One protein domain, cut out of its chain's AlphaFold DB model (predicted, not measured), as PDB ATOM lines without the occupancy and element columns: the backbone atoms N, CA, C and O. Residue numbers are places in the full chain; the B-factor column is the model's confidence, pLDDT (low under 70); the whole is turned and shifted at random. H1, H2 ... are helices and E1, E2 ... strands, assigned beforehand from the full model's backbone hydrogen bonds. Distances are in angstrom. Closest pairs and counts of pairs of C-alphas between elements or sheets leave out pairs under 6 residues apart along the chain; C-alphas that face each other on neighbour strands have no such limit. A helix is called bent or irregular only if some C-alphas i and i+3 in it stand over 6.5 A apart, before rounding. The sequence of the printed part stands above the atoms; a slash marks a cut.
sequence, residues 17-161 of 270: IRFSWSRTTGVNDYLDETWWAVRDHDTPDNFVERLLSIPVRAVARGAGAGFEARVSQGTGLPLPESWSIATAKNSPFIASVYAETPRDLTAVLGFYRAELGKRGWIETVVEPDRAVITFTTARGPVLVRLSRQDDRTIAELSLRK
ATOM      1  N   ILE A  17     205.902 254.464 217.305       73.00
ATOM      2  CA  ILE A  17     204.535 254.168 216.848       73.00
ATOM      3  C   ILE A  17     204.538 252.821 216.145       73.00
ATOM      4  O   ILE A  17     205.186 252.650 215.111       73.00
ATOM      5  N   ARG A  18     203.747 251.889 216.669       78.25
ATOM      6  CA  ARG A  18     203.412 250.628 216.009       78.25
ATOM      7  C   ARG A  18     201.994 250.729 215.492       78.25
ATOM      8  O   ARG A  18     201.096 251.098 216.238       78.25
ATOM      9  N   PHE A  19     201.787 250.412 214.225       79.69
ATOM     10  CA  PHE A  19     200.464 250.449 213.624       79.69
ATOM     11  C   PHE A  19     200.299 249.314 212.627       79.69
ATOM     12  O   PHE A  19     201.255 248.866 211.995       79.69
ATOM     13  N   SER A  20     199.065 248.872 212.449       79.69
ATOM     14  CA  SER A  20     198.701 247.996 211.347       79.69
ATOM     15  C   SER A  20     197.304 248.345 210.867       79.69
ATOM     16  O   SER A  20     196.503 248.977 211.560       79.69
ATOM     17  N   TRP A  21     197.048 247.992 209.618       80.25
ATOM     18  CA  TRP A  21     195.770 248.208 208.980       80.25
ATOM     19  C   TRP A  21     195.396 246.978 208.165       80.25
ATOM     20  O   TRP A  21     196.262 246.216 207.730       80.25
ATOM     21  N   SER A  22     194.101 246.796 207.964       78.81
ATOM     22  CA  SER A  22     193.538 245.778 207.089       78.81
ATOM     23  C   SER A  22     192.510 246.404 206.175       78.81
ATOM     24  O   SER A  22     191.825 247.354 206.554       78.81
ATOM     25  N   ARG A  23     192.337 245.797 205.008       80.44
ATOM     26  CA  ARG A  23     191.221 246.075 204.120       80.44
ATOM     27  C   ARG A  23     190.734 244.764 203.538       80.44
ATOM     28  O   ARG A  23     191.495 244.071 202.867       80.44
ATOM     29  N   THR A  24     189.471 244.466 203.780       76.00
ATOM     30  CA  THR A  24     188.771 243.322 203.213       76.00
ATOM     31  C   THR A  24     187.723 243.855 202.248       76.00
ATOM     32  O   THR A  24     186.901 244.698 202.606       76.00
ATOM     33  N   THR A  25     187.775 243.384 201.005       72.12
ATOM     34  CA  THR A  25     186.789 243.711 199.969       72.12
ATOM     35  C   THR A  25     186.020 242.455 199.589       72.12
ATOM     36  O   THR A  25     186.635 241.429 199.301       72.12
ATOM     37  N   GLY A  26     184.692 242.534 199.583       63.53
ATOM     38  CA  GLY A  26     183.800 241.443 199.199       63.53
ATOM     39  C   GLY A  26     182.912 241.797 198.007       63.53
ATOM     40  O   GLY A  26     183.019 242.870 197.417       63.53
ATOM     41  N   VAL A  27     182.013 240.877 197.661       58.34
ATOM     42  CA  VAL A  27     180.973 241.096 196.642       58.34
ATOM     43  C   VAL A  27     180.009 242.201 197.120       58.34
ATOM     44  O   VAL A  27     179.768 242.315 198.321       58.34
ATOM     45  N   ASN A  28     179.442 242.991 196.196       59.47
ATOM     46  CA  ASN A  28     178.500 244.100 196.454       59.47
ATOM     47  C   ASN A  28     179.082 245.289 197.245       59.47
ATOM     48  O   ASN A  28     178.461 245.753 198.199       59.47
ATOM     49  N   ASP A  29     180.271 245.769 196.871       61.69
ATOM     50  CA  ASP A  29     180.933 246.922 197.510       61.69
ATOM     51  C   ASP A  29     181.120 246.774 199.032       61.69
ATOM     52  O   ASP A  29     181.246 247.756 199.767       61.69
ATOM     53  N   TYR A  30     181.167 245.526 199.517       69.44
ATOM     54  CA  TYR A  30     181.496 245.233 200.903       69.44
ATOM     55  C   TYR A  30     182.935 245.680 201.161       69.44
ATOM     56  O   TYR A  30     183.882 245.073 200.659       69.44
ATOM     57  N   LEU A  31     183.086 246.756 201.929       77.81
ATOM     58  CA  LEU A  31     184.363 247.295 202.368       77.81
ATOM     59  C   LEU A  31     184.420 247.222 203.889       77.81
ATOM     60  O   LEU A  31     183.605 247.859 204.557       77.81
ATOM     61  N   ASP A  32     185.387 246.472 204.409       83.44
ATOM     62  CA  ASP A  32     185.727 246.448 205.829       83.44
ATOM     63  C   ASP A  32     187.194 246.840 206.002       83.44
ATOM     64  O   ASP A  32     188.109 246.128 205.579       83.44
ATOM     65  N   GLU A  33     187.420 248.017 206.567       86.12
ATOM     66  CA  GLU A  33     188.749 248.523 206.869       86.12
ATOM     67  C   GLU A  33     188.917 248.734 208.355       86.12
ATOM     68  O   GLU A  33     188.025 249.240 209.042       86.12
ATOM     69  N   THR A  34     190.119 248.427 208.817       87.75
ATOM     70  CA  THR A  34     190.459 248.586 210.218       87.75
ATOM     71  C   THR A  34     191.857 249.120 210.345       87.75
ATOM     72  O   THR A  34     192.763 248.697 209.628       87.75
ATOM     73  N   TRP A  35     192.037 250.015 211.302       89.50
ATOM     74  CA  TRP A  35     193.324 250.561 211.683       89.50
ATOM     75  C   TRP A  35     193.487 250.405 213.179       89.50
ATOM     76  O   TRP A  35     192.539 250.576 213.942       89.50
ATOM     77  N   TRP A  36     194.703 250.112 213.603       90.62
ATOM     78  CA  TRP A  36     195.080 250.245 214.994       90.62
ATOM     79  C   TRP A  36     196.497 250.776 215.075       90.62
ATOM     80  O   TRP A  36     197.325 250.521 214.195       90.62
ATOM     81  N   ALA A  37     196.762 251.517 216.136       89.06
ATOM     82  CA  ALA A  37     198.088 251.962 216.463       89.06
ATOM     83  C   ALA A  37     198.256 252.106 217.972       89.06
ATOM     84  O   ALA A  37     197.339 252.516 218.682       89.06
ATOM     85  N   VAL A  38     199.458 251.783 218.429       87.25
ATOM     86  CA  VAL A  38     199.934 252.007 219.787       87.25
ATOM     87  C   VAL A  38     201.155 252.907 219.682       87.25
ATOM     88  O   VAL A  38     202.057 252.661 218.874       87.25
ATOM     89  N   ARG A  39     201.151 253.980 220.462       84.19
ATOM     90  CA  ARG A  39     202.229 254.951 220.562       84.19
ATOM     91  C   ARG A  39     202.739 254.946 221.988       84.19
ATOM     92  O   ARG A  39     201.963 255.184 222.914       84.19
ATOM     93  N   ASP A  40     204.031 254.699 222.125       73.50
ATOM     94  CA  ASP A  40     204.706 254.883 223.398       73.50
ATOM     95  C   ASP A  40     205.043 256.362 223.585       73.50
ATOM     96  O   ASP A  40     205.467 257.021 222.631       73.50
ATOM     97  N   HIS A  41     204.825 256.876 224.792       60.03
ATOM     98  CA  HIS A  41     205.166 258.247 225.173       60.03
ATOM     99  C   HIS A  41     206.123 258.183 226.356       60.03
ATOM    100  O   HIS A  41     205.787 258.618 227.456       60.03
ATOM    101  N   ASP A  42     207.317 257.640 226.143       55.41
ATOM    102  CA  ASP A  42     208.339 257.714 227.176       55.41
ATOM    103  C   ASP A  42     208.808 259.164 227.347       55.41
ATOM    104  O   ASP A  42     209.152 259.901 226.404       55.41
ATOM    105  N   THR A  43     208.784 259.600 228.604       52.16
ATOM    106  CA  THR A  43     209.314 260.899 229.006       52.16
ATOM    107  C   THR A  43     210.769 260.665 229.398       52.16
ATOM    108  O   THR A  43     210.990 260.026 230.415       52.16
ATOM    109  N   PRO A  44     211.766 261.128 228.621       54.81
ATOM    110  CA  PRO A  44     213.162 260.860 228.936       54.81
ATOM    111  C   PRO A  44     213.537 261.495 230.276       54.81
ATOM    112  O   PRO A  44     213.206 262.662 230.526       54.81
ATOM    113  N   ASP A  45     214.250 260.730 231.101       49.72
ATOM    114  CA  ASP A  45     214.515 261.035 232.512       49.72
ATOM    115  C   ASP A  45     215.558 262.148 232.697       49.72
ATOM    116  O   ASP A  45     215.657 262.763 233.762       49.72
ATOM    117  N   ASN A  46     216.339 262.460 231.655       67.50
ATOM    118  CA  ASN A  46     217.365 263.498 231.710       67.50
ATOM    119  C   ASN A  46     217.466 264.357 230.435       67.50
ATOM    120  O   ASN A  46     216.932 264.055 229.368       67.50
ATOM    121  N   PHE A  47     218.169 265.486 230.560       59.50
ATOM    122  CA  PHE A  47     218.290 266.503 229.510       59.50
ATOM    123  C   PHE A  47     219.010 266.007 228.242       59.50
ATOM    124  O   PHE A  47     218.676 266.444 227.140       59.50
ATOM    125  N   VAL A  48     219.969 265.086 228.381       60.47
ATOM    126  CA  VAL A  48     220.749 264.549 227.254       60.47
ATOM    127  C   VAL A  48     219.887 263.606 226.420       60.47
ATOM    128  O   VAL A  48     219.791 263.778 225.207       60.47
ATOM    129  N   GLU A  49     219.168 262.687 227.061       54.00
ATOM    130  CA  GLU A  49     218.167 261.842 226.400       54.00
ATOM    131  C   GLU A  49     217.044 262.675 225.788       54.00
ATOM    132  O   GLU A  49     216.607 262.415 224.667       54.00
ATOM    133  N   ARG A  50     216.622 263.748 226.464       57.28
ATOM    134  CA  ARG A  50     215.613 264.663 225.931       57.28
ATOM    135  C   ARG A  50     216.059 265.327 224.631       57.28
ATOM    136  O   ARG A  50     215.249 265.398 223.711       57.28
ATOM    137  N   LEU A  51     217.317 265.759 224.516       57.38
ATOM    138  CA  LEU A  51     217.875 266.311 223.274       57.38
ATOM    139  C   LEU A  51     218.010 265.251 222.174       57.38
ATOM    140  O   LEU A  51     217.671 265.523 221.022       57.38
ATOM    141  N   LEU A  52     218.446 264.040 222.527       55.34
ATOM    142  CA  LEU A  52     218.587 262.926 221.582       55.34
ATOM    143  C   LEU A  52     217.232 262.395 221.087       55.34
ATOM    144  O   LEU A  52     217.133 261.934 219.951       55.34
ATOM    145  N   SER A  53     216.172 262.533 221.889       53.72
ATOM    146  CA  SER A  53     214.817 262.118 221.518       53.72
ATOM    147  C   SER A  53     214.147 263.046 220.499       53.72
ATOM    148  O   SER A  53     213.258 262.600 219.786       53.72
ATOM    149  N   ILE A  54     214.560 264.317 220.367       60.34
ATOM    150  CA  ILE A  54     213.905 265.317 219.493       60.34
ATOM    151  C   ILE A  54     213.677 264.819 218.054       60.34
ATOM    152  O   ILE A  54     212.531 264.886 217.593       60.34
ATOM    153  N   PRO A  55     214.696 264.324 217.322       57.44
ATOM    154  CA  PRO A  55     214.482 263.816 215.968       57.44
ATOM    155  C   PRO A  55     213.548 262.601 215.947       57.44
ATOM    156  O   PRO A  55     212.737 262.481 215.031       57.44
ATOM    157  N   VAL A  56     213.600 261.741 216.966       56.00
ATOM    158  CA  VAL A  56     212.737 260.554 217.070       56.00
ATOM    159  C   VAL A  56     211.283 260.959 217.313       56.00
ATOM    160  O   VAL A  56     210.401 260.528 216.577       56.00
ATOM    161  N   ARG A  57     211.040 261.912 218.221       58.94
ATOM    162  CA  ARG A  57     209.719 262.516 218.451       58.94
ATOM    163  C   ARG A  57     209.158 263.178 217.200       58.94
ATOM    164  O   ARG A  57     207.958 263.113 216.950       58.94
ATOM    165  N   ALA A  58     209.998 263.839 216.403       59.38
ATOM    166  CA  ALA A  58     209.568 264.444 215.144       59.38
ATOM    167  C   ALA A  58     209.127 263.378 214.125       59.38
ATOM    168  O   ALA A  58     208.084 263.534 213.488       59.38
ATOM    169  N   VAL A  59     209.870 262.271 214.019       59.78
ATOM    170  CA  VAL A  59     209.506 261.125 213.170       59.78
ATOM    171  C   VAL A  59     208.226 260.454 213.671       59.78
ATOM    172  O   VAL A  59     207.318 260.224 212.872       59.78
ATOM    173  N   ALA A  60     208.102 260.208 214.976       62.16
ATOM    174  CA  ALA A  60     206.900 259.650 215.586       62.16
ATOM    175  C   ALA A  60     205.686 260.561 215.360       62.16
ATOM    176  O   ALA A  60     204.649 260.100 214.899       62.16
ATOM    177  N   ARG A  61     205.809 261.877 215.557       67.19
ATOM    178  CA  ARG A  61     204.734 262.832 215.231       67.19
ATOM    179  C   ARG A  61     204.349 262.794 213.756       67.19
ATOM    180  O   ARG A  61     203.161 262.799 213.456       67.19
ATOM    181  N   GLY A  62     205.322 262.718 212.847       64.44
ATOM    182  CA  GLY A  62     205.062 262.590 211.412       64.44
ATOM    183  C   GLY A  62     204.312 261.301 211.059       64.44
ATOM    184  O   GLY A  62     203.320 261.341 210.333       64.44
ATOM    185  N   ALA A  63     204.735 260.162 211.616       69.31
ATOM    186  CA  ALA A  63     204.044 258.882 211.456       69.31
ATOM    187  C   ALA A  63     202.631 258.914 212.069       69.31
ATOM    188  O   ALA A  63     201.685 258.399 211.475       69.31
ATOM    189  N   GLY A  64     202.481 259.586 213.212       72.44
ATOM    190  CA  GLY A  64     201.212 259.844 213.878       72.44
ATOM    191  C   GLY A  64     200.242 260.635 213.009       72.44
ATOM    192  O   GLY A  64     199.143 260.159 212.744       72.44
ATOM    193  N   ALA A  65     200.686 261.773 212.477       76.81
ATOM    194  CA  ALA A  65     199.899 262.601 211.566       76.81
ATOM    195  C   ALA A  65     199.519 261.845 210.280       76.81
ATOM    196  O   ALA A  65     198.398 261.961 209.787       76.81
ATOM    197  N   GLY A  66     200.428 261.020 209.749       78.00
ATOM    198  CA  GLY A  66     200.139 260.144 208.613       78.00
ATOM    199  C   GLY A  66     199.056 259.104 208.922       78.00
ATOM    200  O   GLY A  66     198.171 258.870 208.097       78.00
ATOM    201  N   PHE A  67     199.093 258.501 210.114       84.25
ATOM    202  CA  PHE A  67     198.057 257.581 210.587       84.25
ATOM    203  C   PHE A  67     196.713 258.294 210.786       84.25
ATOM    204  O   PHE A  67     195.699 257.836 210.264       84.25
ATOM    205  N   GLU A  68     196.713 259.445 211.463       85.38
ATOM    206  CA  GLU A  68     195.537 260.294 211.697       85.38
ATOM    207  C   GLU A  68     194.861 260.689 210.376       85.38
ATOM    208  O   GLU A  68     193.645 260.544 210.222       85.38
ATOM    209  N   ALA A  69     195.650 261.097 209.377       85.75
ATOM    210  CA  ALA A  69     195.152 261.422 208.046       85.75
ATOM    211  C   ALA A  69     194.517 260.209 207.351       85.75
ATOM    212  O   ALA A  69     193.432 260.338 206.785       85.75
ATOM    213  N   ARG A  70     195.141 259.023 207.420       85.88
ATOM    214  CA  ARG A  70     194.577 257.793 206.836       85.88
ATOM    215  C   ARG A  70     193.279 257.372 207.516       85.88
ATOM    216  O   ARG A  70     192.321 257.056 206.816       85.88
ATOM    217  N   VAL A  71     193.222 257.418 208.847       89.44
ATOM    218  CA  VAL A  71     191.998 257.131 209.609       89.44
ATOM    219  C   VAL A  71     190.893 258.109 209.219       89.44
ATOM    220  O   VAL A  71     189.784 257.674 208.903       89.44
ATOM    221  N   SER A  72     191.184 259.413 209.160       88.88
ATOM    222  CA  SER A  72     190.181 260.410 208.769       88.88
ATOM    223  C   SER A  72     189.752 260.281 207.311       88.88
ATOM    224  O   SER A  72     188.589 260.547 207.013       88.88
ATOM    225  N   GLN A  73     190.639 259.884 206.398       87.69
ATOM    226  CA  GLN A  73     190.287 259.631 204.997       87.69
ATOM    227  C   GLN A  73     189.411 258.381 204.850       87.69
ATOM    228  O   GLN A  73     188.413 258.430 204.137       87.69
ATOM    229  N   GLY A  74     189.749 257.287 205.539       86.69
ATOM    230  CA  GLY A  74     189.014 256.023 205.453       86.69
ATOM    231  C   GLY A  74     187.644 256.077 206.128       86.69
ATOM    232  O   GLY A  74     186.634 255.698 205.544       86.69
ATOM    233  N   THR A  75     187.576 256.600 207.353       89.69
ATOM    234  CA  THR A  75     186.326 256.641 208.138       89.69
ATOM    235  C   THR A  75     185.483 257.891 207.868       89.69
ATOM    236  O   THR A  75     184.261 257.903 208.059       89.69
ATOM    237  N   GLY A  76     186.122 258.984 207.442       90.31
ATOM    238  CA  GLY A  76     185.510 260.306 207.465       90.31
ATOM    239  C   GLY A  76     185.280 260.830 208.888       90.31
ATOM    240  O   GLY A  76     184.379 261.652 209.061       90.31
ATOM    241  N   LEU A  77     186.045 260.376 209.888       92.69
ATOM    242  CA  LEU A  77     185.992 260.817 211.288       92.69
ATOM    243  C   LEU A  77     187.372 261.335 211.738       92.69
ATOM    244  O   LEU A  77     188.378 260.693 211.447       92.69
ATOM    245  N   PRO A  78     187.452 262.490 212.420       92.56
ATOM    246  CA  PRO A  78     188.727 263.017 212.899       92.56
ATOM    247  C   PRO A  78     189.270 262.203 214.087       92.56
ATOM    248  O   PRO A  78     188.504 261.694 214.906       92.56
ATOM    249  N   LEU A  79     190.597 262.132 214.202       91.50
ATOM    250  CA  LEU A  79     191.322 261.526 215.321       91.50
ATOM    251  C   LEU A  79     192.145 262.635 216.010       91.50
ATOM    252  O   LEU A  79     192.888 263.319 215.304       91.50
ATOM    253  N   PRO A  80     191.996 262.874 217.328       88.19
ATOM    254  CA  PRO A  80     192.762 263.888 218.048       88.19
ATOM    255  C   PRO A  80     194.233 263.504 218.057       88.19
ATOM    256  O   PRO A  80     194.551 262.329 217.976       88.19
ATOM    257  N   GLU A  81     195.132 264.470 218.193       84.88
ATOM    258  CA  GLU A  81     196.566 264.198 218.279       84.88
ATOM    259  C   GLU A  81     196.987 263.597 219.638       84.88
ATOM    260  O   GLU A  81     196.210 263.490 220.595       84.88
ATOM    261  N   SER A  82     198.273 263.249 219.732       84.75
ATOM    262  CA  SER A  82     198.936 262.793 220.964       84.75
ATOM    263  C   SER A  82     198.362 261.515 221.584       84.75
ATOM    264  O   SER A  82     198.671 261.221 222.732       84.75
ATOM    265  N   TRP A  83     197.574 260.732 220.848       90.12
ATOM    266  CA  TRP A  83     197.042 259.462 221.342       90.12
ATOM    267  C   TRP A  83     198.154 258.463 221.694       90.12
ATOM    268  O   TRP A  83     199.215 258.466 221.068       90.12
ATOM    269  N   SER A  84     197.912 257.628 222.704       89.44
ATOM    270  CA  SER A  84     198.726 256.456 223.063       89.44
ATOM    271  C   SER A  84     198.162 255.176 222.447       89.44
ATOM    272  O   SER A  84     198.909 254.275 222.081       89.44
ATOM    273  N   ILE A  85     196.844 255.107 222.256       91.75
ATOM    274  CA  ILE A  85     196.168 254.035 221.521       91.75
ATOM    275  C   ILE A  85     195.141 254.664 220.601       91.75
ATOM    276  O   ILE A  85     194.401 255.553 221.015       91.75
ATOM    277  N   ALA A  86     195.076 254.172 219.371       93.94
ATOM    278  CA  ALA A  86     193.998 254.481 218.455       93.94
ATOM    279  C   ALA A  86     193.532 253.213 217.741       93.94
ATOM    280  O   ALA A  86     194.350 252.447 217.235       93.94
ATOM    281  N   THR A  87     192.222 253.009 217.652       94.19
ATOM    282  CA  THR A  87     191.619 252.026 216.748       94.19
ATOM    283  C   THR A  87     190.554 252.704 215.903       94.19
ATOM    284  O   THR A  87     189.959 253.705 216.300       94.19
ATOM    285  N   ALA A  88     190.330 252.195 214.702       93.75
ATOM    286  CA  ALA A  88     189.295 252.704 213.828       93.75
ATOM    287  C   ALA A  88     188.733 251.589 212.961       93.75
ATOM    288  O   ALA A  88     189.485 250.716 212.526       93.75
ATOM    289  N   LYS A  89     187.435 251.661 212.674       91.88
ATOM    290  CA  LYS A  89     186.730 250.739 211.785       91.88
ATOM    291  C   LYS A  89     185.960 251.513 210.729       91.88
ATOM    292  O   LYS A  89     185.365 252.551 211.013       91.88
ATOM    293  N   ASN A  90     185.920 250.982 209.522       91.25
ATOM    294  CA  ASN A  90     185.051 251.431 208.452       91.25
ATOM    295  C   ASN A  90     184.449 250.202 207.772       91.25
ATOM    296  O   ASN A  90     185.059 249.624 206.884       91.25
ATOM    297  N   SER A  91     183.253 249.812 208.202       89.00
ATOM    298  CA  SER A  91     182.498 248.693 207.634       89.00
ATOM    299  C   SER A  91     181.203 249.170 206.976       89.00
ATOM    300  O   SER A  91     180.884 250.366 207.050       89.00
ATOM    301  N   PRO A  92     180.392 248.287 206.369       87.44
ATOM    302  CA  PRO A  92     179.066 248.667 205.881       87.44
ATOM    303  C   PRO A  92     178.086 249.083 206.989       87.44
ATOM    304  O   PRO A  92     177.062 249.698 206.694       87.44
ATOM    305  N   PHE A  93     178.385 248.765 208.254       87.25
ATOM    306  CA  PHE A  93     177.488 248.966 209.402       87.25
ATOM    307  C   PHE A  93     177.892 250.149 210.279       87.25
ATOM    308  O   PHE A  93     177.034 250.798 210.879       87.25
ATOM    309  N   ILE A  94     179.188 250.457 210.342       91.31
ATOM    310  CA  ILE A  94     179.708 251.523 211.192       91.31
ATOM    311  C   ILE A  94     180.965 252.151 210.587       91.31
ATOM    312  O   ILE A  94     181.777 251.481 209.952       91.31
ATOM    313  N   ALA A  95     181.140 253.453 210.790       93.50
ATOM    314  CA  ALA A  95     182.466 254.055 210.849       93.50
ATOM    315  C   ALA A  95     182.731 254.450 212.303       93.50
ATOM    316  O   ALA A  95     181.882 255.103 212.910       93.50
ATOM    317  N   SER A  96     183.858 254.042 212.875       94.81
ATOM    318  CA  SER A  96     184.190 254.313 214.270       94.81
ATOM    319  C   SER A  96     185.662 254.651 214.455       94.81
ATOM    320  O   SER A  96     186.516 254.214 213.685       94.81
ATOM    321  N   VAL A  97     185.938 255.442 215.487       96.31
ATOM    322  CA  VAL A  97     187.278 255.771 215.970       96.31
ATOM    323  C   VAL A  97     187.255 255.703 217.493       96.31
ATOM    324  O   VAL A  97     186.351 256.247 218.121       96.31
ATOM    325  N   TYR A  98     188.250 255.050 218.074       95.88
ATOM    326  CA  TYR A  98     188.539 255.029 219.502       95.88
ATOM    327  C   TYR A  98     189.952 255.566 219.703       95.88
ATOM    328  O   TYR A  98     190.865 255.158 218.984       95.88
ATOM    329  N   ALA A  99     190.142 256.463 220.665       95.38
ATOM    330  CA  ALA A  99     191.447 257.015 220.991       95.38
ATOM    331  C   ALA A  99     191.619 257.211 222.496       95.38
ATOM    332  O   ALA A  99     190.727 257.724 223.167       95.38
ATOM    333  N   GLU A 100     192.798 256.882 223.005       94.19
ATOM    334  CA  GLU A 100     193.243 257.259 224.345       94.19
ATOM    335  C   GLU A 100     194.278 258.374 224.207       94.19
ATOM    336  O   GLU A 100     195.293 258.179 223.542       94.19
ATOM    337  N   THR A 101     194.047 259.546 224.801       91.44
ATOM    338  CA  THR A 101     194.957 260.698 224.687       91.44
ATOM    339  C   THR A 101     195.217 261.340 226.052       91.44
ATOM    340  O   THR A 101     194.281 261.485 226.835       91.44
ATOM    341  N   PRO A 102     196.455 261.766 226.371       91.12
ATOM    342  CA  PRO A 102     196.761 262.450 227.631       91.12
ATOM    343  C   PRO A 102     196.171 263.872 227.686       91.12
ATOM    344  O   PRO A 102     196.195 264.523 228.729       91.12
ATOM    345  N   ARG A 103     195.643 264.381 226.562       90.56
ATOM    346  CA  ARG A 103     194.981 265.689 226.487       90.56
ATOM    347  C   ARG A 103     193.779 265.748 227.429       90.56
ATOM    348  O   ARG A 103     193.100 264.747 227.669       90.56
ATOM    349  N   ASP A 104     193.503 266.930 227.960       88.69
ATOM    350  CA  ASP A 104     192.349 267.150 228.823       88.69
ATOM    351  C   ASP A 104     191.030 267.058 228.037       88.69
ATOM    352  O   ASP A 104     190.986 267.239 226.817       88.69
ATOM    353  N   LEU A 105     189.941 266.771 228.752       88.31
ATOM    354  CA  LEU A 105     188.624 266.573 228.147       88.31
ATOM    355  C   LEU A 105     188.153 267.814 227.375       88.31
ATOM    356  O   LEU A 105     187.566 267.678 226.302       88.31
ATOM    357  N   THR A 106     188.430 269.018 227.883       87.62
ATOM    358  CA  THR A 106     188.020 270.278 227.251       87.62
ATOM    359  C   THR A 106     188.752 270.508 225.930       87.62
ATOM    360  O   THR A 106     188.114 270.888 224.948       87.62
ATOM    361  N   ALA A 107     190.053 270.230 225.866       91.06
ATOM    362  CA  ALA A 107     190.844 270.316 224.644       91.06
ATOM    363  C   ALA A 107     190.369 269.311 223.588       91.06
ATOM    364  O   ALA A 107     190.186 269.681 222.426       91.06
ATOM    365  N   VAL A 108     190.110 268.060 223.985       91.75
ATOM    366  CA  VAL A 108     189.592 267.022 223.075       91.75
ATOM    367  C   VAL A 108     188.199 267.390 222.556       91.75
ATOM    368  O   VAL A 108     187.925 267.274 221.362       91.75
ATOM    369  N   LEU A 109     187.327 267.907 223.422       89.25
ATOM    370  CA  LEU A 109     186.013 268.401 223.020       89.25
ATOM    371  C   LEU A 109     186.112 269.588 222.048       89.25
ATOM    372  O   LEU A 109     185.424 269.617 221.026       89.25
ATOM    373  N   GLY A 110     186.980 270.558 222.344       90.12
ATOM    374  CA  GLY A 110     187.237 271.706 221.476       90.12
ATOM    375  C   GLY A 110     187.734 271.287 220.091       90.12
ATOM    376  O   GLY A 110     187.252 271.807 219.084       90.12
ATOM    377  N   PHE A 111     188.622 270.289 220.035       92.50
ATOM    378  CA  PHE A 111     189.078 269.680 218.788       92.50
ATOM    379  C   PHE A 111     187.911 269.121 217.965       92.50
ATOM    380  O   PHE A 111     187.765 269.486 216.798       92.50
ATOM    381  N   TYR A 112     187.040 268.296 218.557       91.75
ATOM    382  CA  TYR A 112     185.915 267.718 217.817       91.75
ATOM    383  C   TYR A 112     184.911 268.770 217.357       91.75
ATOM    384  O   TYR A 112     184.488 268.734 216.205       91.75
ATOM    385  N   ARG A 113     184.572 269.754 218.195       90.31
ATOM    386  CA  ARG A 113     183.702 270.863 217.776       90.31
ATOM    387  C   ARG A 113     184.281 271.622 216.582       90.31
ATOM    388  O   ARG A 113     183.551 271.912 215.638       90.31
ATOM    389  N   ALA A 114     185.587 271.888 216.581       91.81
ATOM    390  CA  ALA A 114     186.252 272.554 215.466       91.81
ATOM    391  C   ALA A 114     186.270 271.689 214.193       91.81
ATOM    392  O   ALA A 114     185.871 272.152 213.126       91.81
ATOM    393  N   GLU A 115     186.705 270.429 214.285       91.81
ATOM    394  CA  GLU A 115     186.837 269.535 213.127       91.81
ATOM    395  C   GLU A 115     185.494 269.121 212.523       91.81
ATOM    396  O   GLU A 115     185.362 269.037 211.301       91.81
ATOM    397  N   LEU A 116     184.484 268.878 213.360       89.31
ATOM    398  CA  LEU A 116     183.143 268.523 212.904       89.31
ATOM    399  C   LEU A 116     182.368 269.763 212.434       89.31
ATOM    400  O   LEU A 116     181.669 269.700 211.423       89.31
ATOM    401  N   GLY A 117     182.575 270.918 213.073       87.06
ATOM    402  CA  GLY A 117     182.022 272.200 212.632       87.06
ATOM    403  C   GLY A 117     182.519 272.620 211.244       87.06
ATOM    404  O   GLY A 117     181.716 273.024 210.406       87.06
ATOM    405  N   LYS A 118     183.812 272.417 210.930       90.75
ATOM    406  CA  LYS A 118     184.370 272.621 209.570       90.75
ATOM    407  C   LYS A 118     183.668 271.782 208.496       90.75
ATOM    408  O   LYS A 118     183.705 272.135 207.321       90.75
ATOM    409  N   ARG A 119     183.034 270.671 208.887       88.44
ATOM    410  CA  ARG A 119     182.278 269.768 208.003       88.44
ATOM    411  C   ARG A 119     180.787 270.124 207.934       88.44
ATOM    412  O   ARG A 119     180.025 269.390 207.309       88.44
ATOM    413  N   GLY A 120     180.373 271.222 208.573       85.00
ATOM    414  CA  GLY A 120     178.986 271.681 208.635       85.00
ATOM    415  C   GLY A 120     178.094 270.841 209.551       85.00
ATOM    416  O   GLY A 120     176.879 270.835 209.367       85.00
ATOM    417  N   TRP A 121     178.668 270.080 210.489       86.94
ATOM    418  CA  TRP A 121     177.890 269.211 211.373       86.94
ATOM    419  C   TRP A 121     177.352 269.994 212.567       86.94
ATOM    420  O   TRP A 121     178.046 270.837 213.132       86.94
ATOM    421  N   ILE A 122     176.112 269.697 212.953       82.38
ATOM    422  CA  ILE A 122     175.370 270.457 213.966       82.38
ATOM    423  C   ILE A 122     175.308 269.650 215.260       82.38
ATOM    424  O   ILE A 122     174.857 268.505 215.245       82.38
ATOM    425  N   GLU A 123     175.752 270.252 216.363       85.44
ATOM    426  CA  GLU A 123     175.636 269.718 217.725       85.44
ATOM    427  C   GLU A 123     174.165 269.764 218.175       85.44
ATOM    428  O   GLU A 123     173.531 270.815 218.102       85.44
ATOM    429  N   THR A 124     173.601 268.626 218.594       78.94
ATOM    430  CA  THR A 124     172.154 268.502 218.876       78.94
ATOM    431  C   THR A 124     171.812 268.121 220.314       78.94
ATOM    432  O   THR A 124     170.773 268.546 220.812       78.94
ATOM    433  N   VAL A 125     172.657 267.347 221.001       71.50
ATOM    434  CA  VAL A 125     172.418 266.895 222.382       71.50
ATOM    435  C   VAL A 125     173.730 266.923 223.153       71.50
ATOM    436  O   VAL A 125     174.736 266.452 222.629       71.50
ATOM    437  N   VAL A 126     173.691 267.438 224.384       65.69
ATOM    438  CA  VAL A 126     174.784 267.393 225.362       65.69
ATOM    439  C   VAL A 126     174.215 266.808 226.648       65.69
ATOM    440  O   VAL A 126     173.309 267.397 227.239       65.69
ATOM    441  N   GLU A 127     174.707 265.648 227.077       64.06
ATOM    442  CA  GLU A 127     174.372 265.144 228.410       64.06
ATOM    443  C   GLU A 127     175.095 265.997 229.475       64.06
ATOM    444  O   GLU A 127     176.289 266.259 229.345       64.06
ATOM    445  N   PRO A 128     174.403 266.477 230.523       48.50
ATOM    446  CA  PRO A 128     174.960 267.468 231.452       48.50
ATOM    447  C   PRO A 128     176.150 266.954 232.282       48.50
ATOM    448  O   PRO A 128     176.976 267.757 232.712       48.50
ATOM    449  N   ASP A 129     176.287 265.629 232.430       47.91
ATOM    450  CA  ASP A 129     177.264 265.004 233.337       47.91
ATOM    451  C   ASP A 129     178.318 264.149 232.599       47.91
ATOM    452  O   ASP A 129     179.226 263.588 233.218       47.91
ATOM    453  N   ARG A 130     178.209 264.030 231.267       56.00
ATOM    454  CA  ARG A 130     179.157 263.326 230.386       56.00
ATOM    455  C   ARG A 130     179.242 264.063 229.061       56.00
ATOM    456  O   ARG A 130     178.226 264.462 228.511       56.00
ATOM    457  N   ALA A 131     180.428 264.160 228.471       64.38
ATOM    458  CA  ALA A 131     180.574 264.686 227.115       64.38
ATOM    459  C   ALA A 131     180.154 263.634 226.065       64.38
ATOM    460  O   ALA A 131     180.934 263.265 225.188       64.38
ATOM    461  N   VAL A 132     178.926 263.119 226.186       75.06
ATOM    462  CA  VAL A 132     178.227 262.426 225.107       75.06
ATOM    463  C   VAL A 132     177.510 263.492 224.298       75.06
ATOM    464  O   VAL A 132     176.594 264.158 224.781       75.06
ATOM    465  N   ILE A 133     177.976 263.676 223.072       83.25
ATOM    466  CA  ILE A 133     177.506 264.703 222.162       83.25
ATOM    467  C   ILE A 133     177.081 264.045 220.867       83.25
ATOM    468  O   ILE A 133     177.818 263.252 220.280       83.25
ATOM    469  N   THR A 134     175.884 264.390 220.406       81.62
ATOM    470  CA  THR A 134     175.394 263.925 219.108       81.62
ATOM    471  C   THR A 134     175.504 265.033 218.073       81.62
ATOM    472  O   THR A 134     175.048 266.156 218.294       81.62
ATOM    473  N   PHE A 135     176.068 264.698 216.916       80.75
ATOM    474  CA  PHE A 135     176.119 265.552 215.737       80.75
ATOM    475  C   PHE A 135     175.235 264.982 214.627       80.75
ATOM    476  O   PHE A 135     175.227 263.773 214.398       80.75
ATOM    477  N   THR A 136     174.523 265.829 213.888       76.19
ATOM    478  CA  THR A 136     173.759 265.393 212.706       76.19
ATOM    479  C   THR A 136     174.567 265.602 211.427       76.19
ATOM    480  O   THR A 136     175.180 266.652 211.234       76.19
ATOM    481  N   THR A 137     174.554 264.605 210.534       75.62
ATOM    482  CA  THR A 137     175.240 264.635 209.231       75.62
ATOM    483  C   THR A 137     174.330 264.088 208.131       75.62
ATOM    484  O   THR A 137     173.388 263.350 208.419       75.62
ATOM    485  N   ALA A 138     174.652 264.352 206.860       73.38
ATOM    486  CA  ALA A 138     173.937 263.761 205.721       73.38
ATOM    487  C   ALA A 138     173.992 262.218 205.685       73.38
ATOM    488  O   ALA A 138     173.146 261.585 205.063       73.38
ATOM    489  N   ARG A 139     174.983 261.604 206.351       72.00
ATOM    490  CA  ARG A 139     175.157 260.143 206.421       72.00
ATOM    491  C   ARG A 139     174.476 259.508 207.639       72.00
ATOM    492  O   ARG A 139     174.484 258.287 207.747       72.00
ATOM    493  N   GLY A 140     173.921 260.311 208.546       74.62
ATOM    494  CA  GLY A 140     173.338 259.858 209.810       74.62
ATOM    495  C   GLY A 140     173.934 260.558 211.037       74.62
ATOM    496  O   GLY A 140     174.843 261.387 210.902       74.62
ATOM    497  N   PRO A 141     173.406 260.262 212.236       81.12
ATOM    498  CA  PRO A 141     173.911 260.824 213.480       81.12
ATOM    499  C   PRO A 141     175.305 260.275 213.802       81.12
ATOM    500  O   PRO A 141     175.567 259.078 213.676       81.12
ATOM    501  N   VAL A 142     176.184 261.166 214.244       87.38
ATOM    502  CA  VAL A 142     177.494 260.836 214.795       87.38
ATOM    503  C   VAL A 142     177.439 261.009 216.298       87.38
ATOM    504  O   VAL A 142     177.097 262.080 216.791       87.38
ATOM    505  N   LEU A 143     177.801 259.956 217.013       90.75
ATOM    506  CA  LEU A 143     178.017 259.993 218.448       90.75
ATOM    507  C   LEU A 143     179.483 260.329 218.718       90.75
ATOM    508  O   LEU A 143     180.366 259.681 218.158       90.75
ATOM    509  N   VAL A 144     179.720 261.308 219.581       91.69
ATOM    510  CA  VAL A 144     181.010 261.599 220.209       91.69
ATOM    511  C   VAL A 144     180.836 261.314 221.695       91.69
ATOM    512  O   VAL A 144     180.069 262.005 222.354       91.69
ATOM    513  N   ARG A 145     181.517 260.305 222.236       91.56
ATOM    514  CA  ARG A 145     181.556 260.021 223.676       91.56
ATOM    515  C   ARG A 145     182.963 260.286 224.186       91.56
ATOM    516  O   ARG A 145     183.908 259.643 223.737       91.56
ATOM    517  N   LEU A 146     183.087 261.232 225.115       91.94
ATOM    518  CA  LEU A 146     184.340 261.511 225.813       91.94
ATOM    519  C   LEU A 146     184.208 261.166 227.292       91.94
ATOM    520  O   LEU A 146     183.246 261.574 227.949       91.94
ATOM    521  N   SER A 147     185.199 260.465 227.826       89.31
ATOM    522  CA  SER A 147     185.275 260.146 229.249       89.31
ATOM    523  C   SER A 147     186.690 260.348 229.777       89.31
ATOM    524  O   SER A 147     187.677 260.226 229.051       89.31
ATOM    525  N   ARG A 148     186.796 260.710 231.058       88.44
ATOM    526  CA  ARG A 148     188.080 260.761 231.755       88.44
ATOM    527  C   ARG A 148     188.339 259.402 232.387       88.44
ATOM    528  O   ARG A 148     187.472 258.882 233.089       88.44
ATOM    529  N   GLN A 149     189.530 258.869 232.162       86.94
ATOM    530  CA  GLN A 149     190.028 257.691 232.851       86.94
ATOM    531  C   GLN A 149     191.454 258.006 233.296       86.94
ATOM    532  O   GLN A 149     192.303 258.259 232.451       86.94
ATOM    533  N   ASP A 150     191.711 258.032 234.603       85.31
ATOM    534  CA  ASP A 150     193.027 258.374 235.150       85.31
ATOM    535  C   ASP A 150     193.558 259.726 234.599       85.31
ATOM    536  O   ASP A 150     192.895 260.770 234.687       85.31
ATOM    537  N   ASP A 151     194.749 259.726 234.005       84.94
ATOM    538  CA  ASP A 151     195.428 260.881 233.416       84.94
ATOM    539  C   ASP A 151     195.103 261.108 231.927       84.94
ATOM    540  O   ASP A 151     195.592 262.068 231.321       84.94
ATOM    541  N   ARG A 152     194.204 260.308 231.353       90.00
ATOM    542  CA  ARG A 152     193.855 260.327 229.928       90.00
ATOM    543  C   ARG A 152     192.374 260.583 229.682       90.00
ATOM    544  O   ARG A 152     191.498 260.352 230.516       90.00
ATOM    545  N   THR A 153     192.095 261.085 228.493       91.56
ATOM    546  CA  THR A 153     190.755 261.230 227.938       91.56
ATOM    547  C   THR A 153     190.557 260.135 226.900       91.56
ATOM    548  O   THR A 153     191.369 259.981 225.984       91.56
ATOM    549  N   ILE A 154     189.479 259.378 227.053       93.69
ATOM    550  CA  ILE A 154     189.020 258.395 226.081       93.69
ATOM    551  C   ILE A 154     188.059 259.110 225.143       93.69
ATOM    552  O   ILE A 154     187.120 259.763 225.600       93.69
ATOM    553  N   ALA A 155     188.314 259.016 223.846       94.25
ATOM    554  CA  ALA A 155     187.509 259.635 222.813       94.25
ATOM    555  C   ALA A 155     186.963 258.579 221.860       94.25
ATOM    556  O   ALA A 155     187.721 257.848 221.223       94.25
ATOM    557  N   GLU A 156     185.643 258.525 221.744       94.38
ATOM    558  CA  GLU A 156     184.952 257.530 220.939       94.38
ATOM    559  C   GLU A 156     184.003 258.214 219.969       94.38
ATOM    560  O   GLU A 156     183.054 258.890 220.370       94.38
ATOM    561  N   LEU A 157     184.257 258.037 218.679       94.81
ATOM    562  CA  LEU A 157     183.411 258.534 217.608       94.81
ATOM    563  C   LEU A 157     182.768 257.365 216.891       94.81
ATOM    564  O   LEU A 157     183.440 256.393 216.548       94.81
ATOM    565  N   SER A 158     181.480 257.480 216.593       93.81
ATOM    566  CA  SER A 158     180.801 256.490 215.768       93.81
ATOM    567  C   SER A 158     179.715 257.093 214.900       93.81
ATOM    568  O   SER A 158     178.884 257.861 215.377       93.81
ATOM    569  N   LEU A 159     179.687 256.664 213.646       92.31
ATOM    570  CA  LEU A 159     178.632 256.899 212.675       92.31
ATOM    571  C   LEU A 159     178.033 255.547 212.294       92.31
ATOM    572  O   LEU A 159     178.678 254.760 211.594       92.31
ATOM    573  N   ARG A 160     176.802 255.275 212.732       89.38
ATOM    574  CA  ARG A 160     176.080 254.076 212.294       89.38
ATOM    575  C   ARG A 160     175.624 254.254 210.845       89.38
ATOM    576  O   ARG A 160     175.181 255.330 210.452       89.38
ATOM    577  N   LYS A 161     175.748 253.192 210.055       87.94
ATOM    578  CA  LYS A 161     175.397 253.142 208.633       87.94
ATOM    579  C   LYS A 161     174.189 252.224 208.417       87.94
ATOM    580  O   LYS A 161     173.938 251.353 209.249       87.94
TER     581      LYS A 161
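Overview. This is residues 17 to 161 of the 270 residues of an uncharacterized protein of Bradyrhizobium sp. 323S2 (UniProt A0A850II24). A broad, twisted wall of eight strands has two helices over one face and its other face bare. The long H1 covers E1, E2 and E3, while the shorter H2 packs on E8 and E7; residues 45 to 51, of which 47 to 51 belong to H1, stick out. The printed part has 145 residues, with named elements in the order E1 E2 H1 E3 E4 H2 E5 E6 E7 E8, of mixed class. Across the sheet the order is E1 - E2 - E3 - E4 - E8 - E7 - E6 - E5, all antiparallel. The whole is compact, with a radius of gyration of the C-alphas of 16.5 A, and spans 53 by 43 by 25 A.

Arrangement. Start at E4, residues 94 to 101, whose N 97 is 2.9 A from O 157 of its neighbour E8, residues 152 to 160. From E4 go to E3, residues 85 to 90, by N 98 and O 87, 2.8 A; to E2, residues 31 to 39, by N 35 and O 88, 2.9 A; and to the edge strand E1, residues 17 to 25, by N 20 and O 36, 3.0 A. From E8 go to E7, residues 140 to 149, by N 145 and O 156, 2.8 A; to E6, residues 131 to 137, by N 135 and O 142, 2.8 A; and to the edge strand E5, residues 122 to 126, by N 124 and O 134, 2.9 A. These N and O pairs are within hydrogen-bond range. E5, E6, E7 and E8 form a meander, each strand the antiparallel neighbour of the one before. H1, residues 47 to 75, is on the sheet at a height of 9.4 A, over E1, E2 and E3, and runs along the strands, at 13 degrees to E3 on the local plane. Its closest C-alphas to E3 are those of Thr 75 and Asn 90, 5.4 A apart. H2, residues 105 to 117, is on the same face, in two layers with H1 and the sheet, and touches E8, the closest C-alphas being Leu 105 and Thr 153, 5.8 A. H1 and H2 are apart. In H2 every O i to N i+4 pair is within hydrogen-bond range; in H1, 22 of 25.

Along the chain. Find C-alpha 17 at (204.535, 254.168, 216.848), where E1 begins; it runs 26.6 A, as does E2. H1 begins at C-alpha 47, (218.290, 266.503, 229.510), and runs 39.7 A; it is irregular, with C-alphas 52 and 55 7.0 A apart, and has a kink of 44 degrees near residue 55. E7 runs 28.5 A, and E8 runs 25.8 A to C-alpha 160 at (176.080, 254.076, 212.294).

Size, cuts and confidence. Look at Asn 28 and Phe 47 for the two C-alphas farthest apart, 56.4 A. The printed part has no cut and no long link. Mean pLDDT of the printed part is 80.3; residues 26 to 30, 41 to 63 and 126 to 131 are under 70.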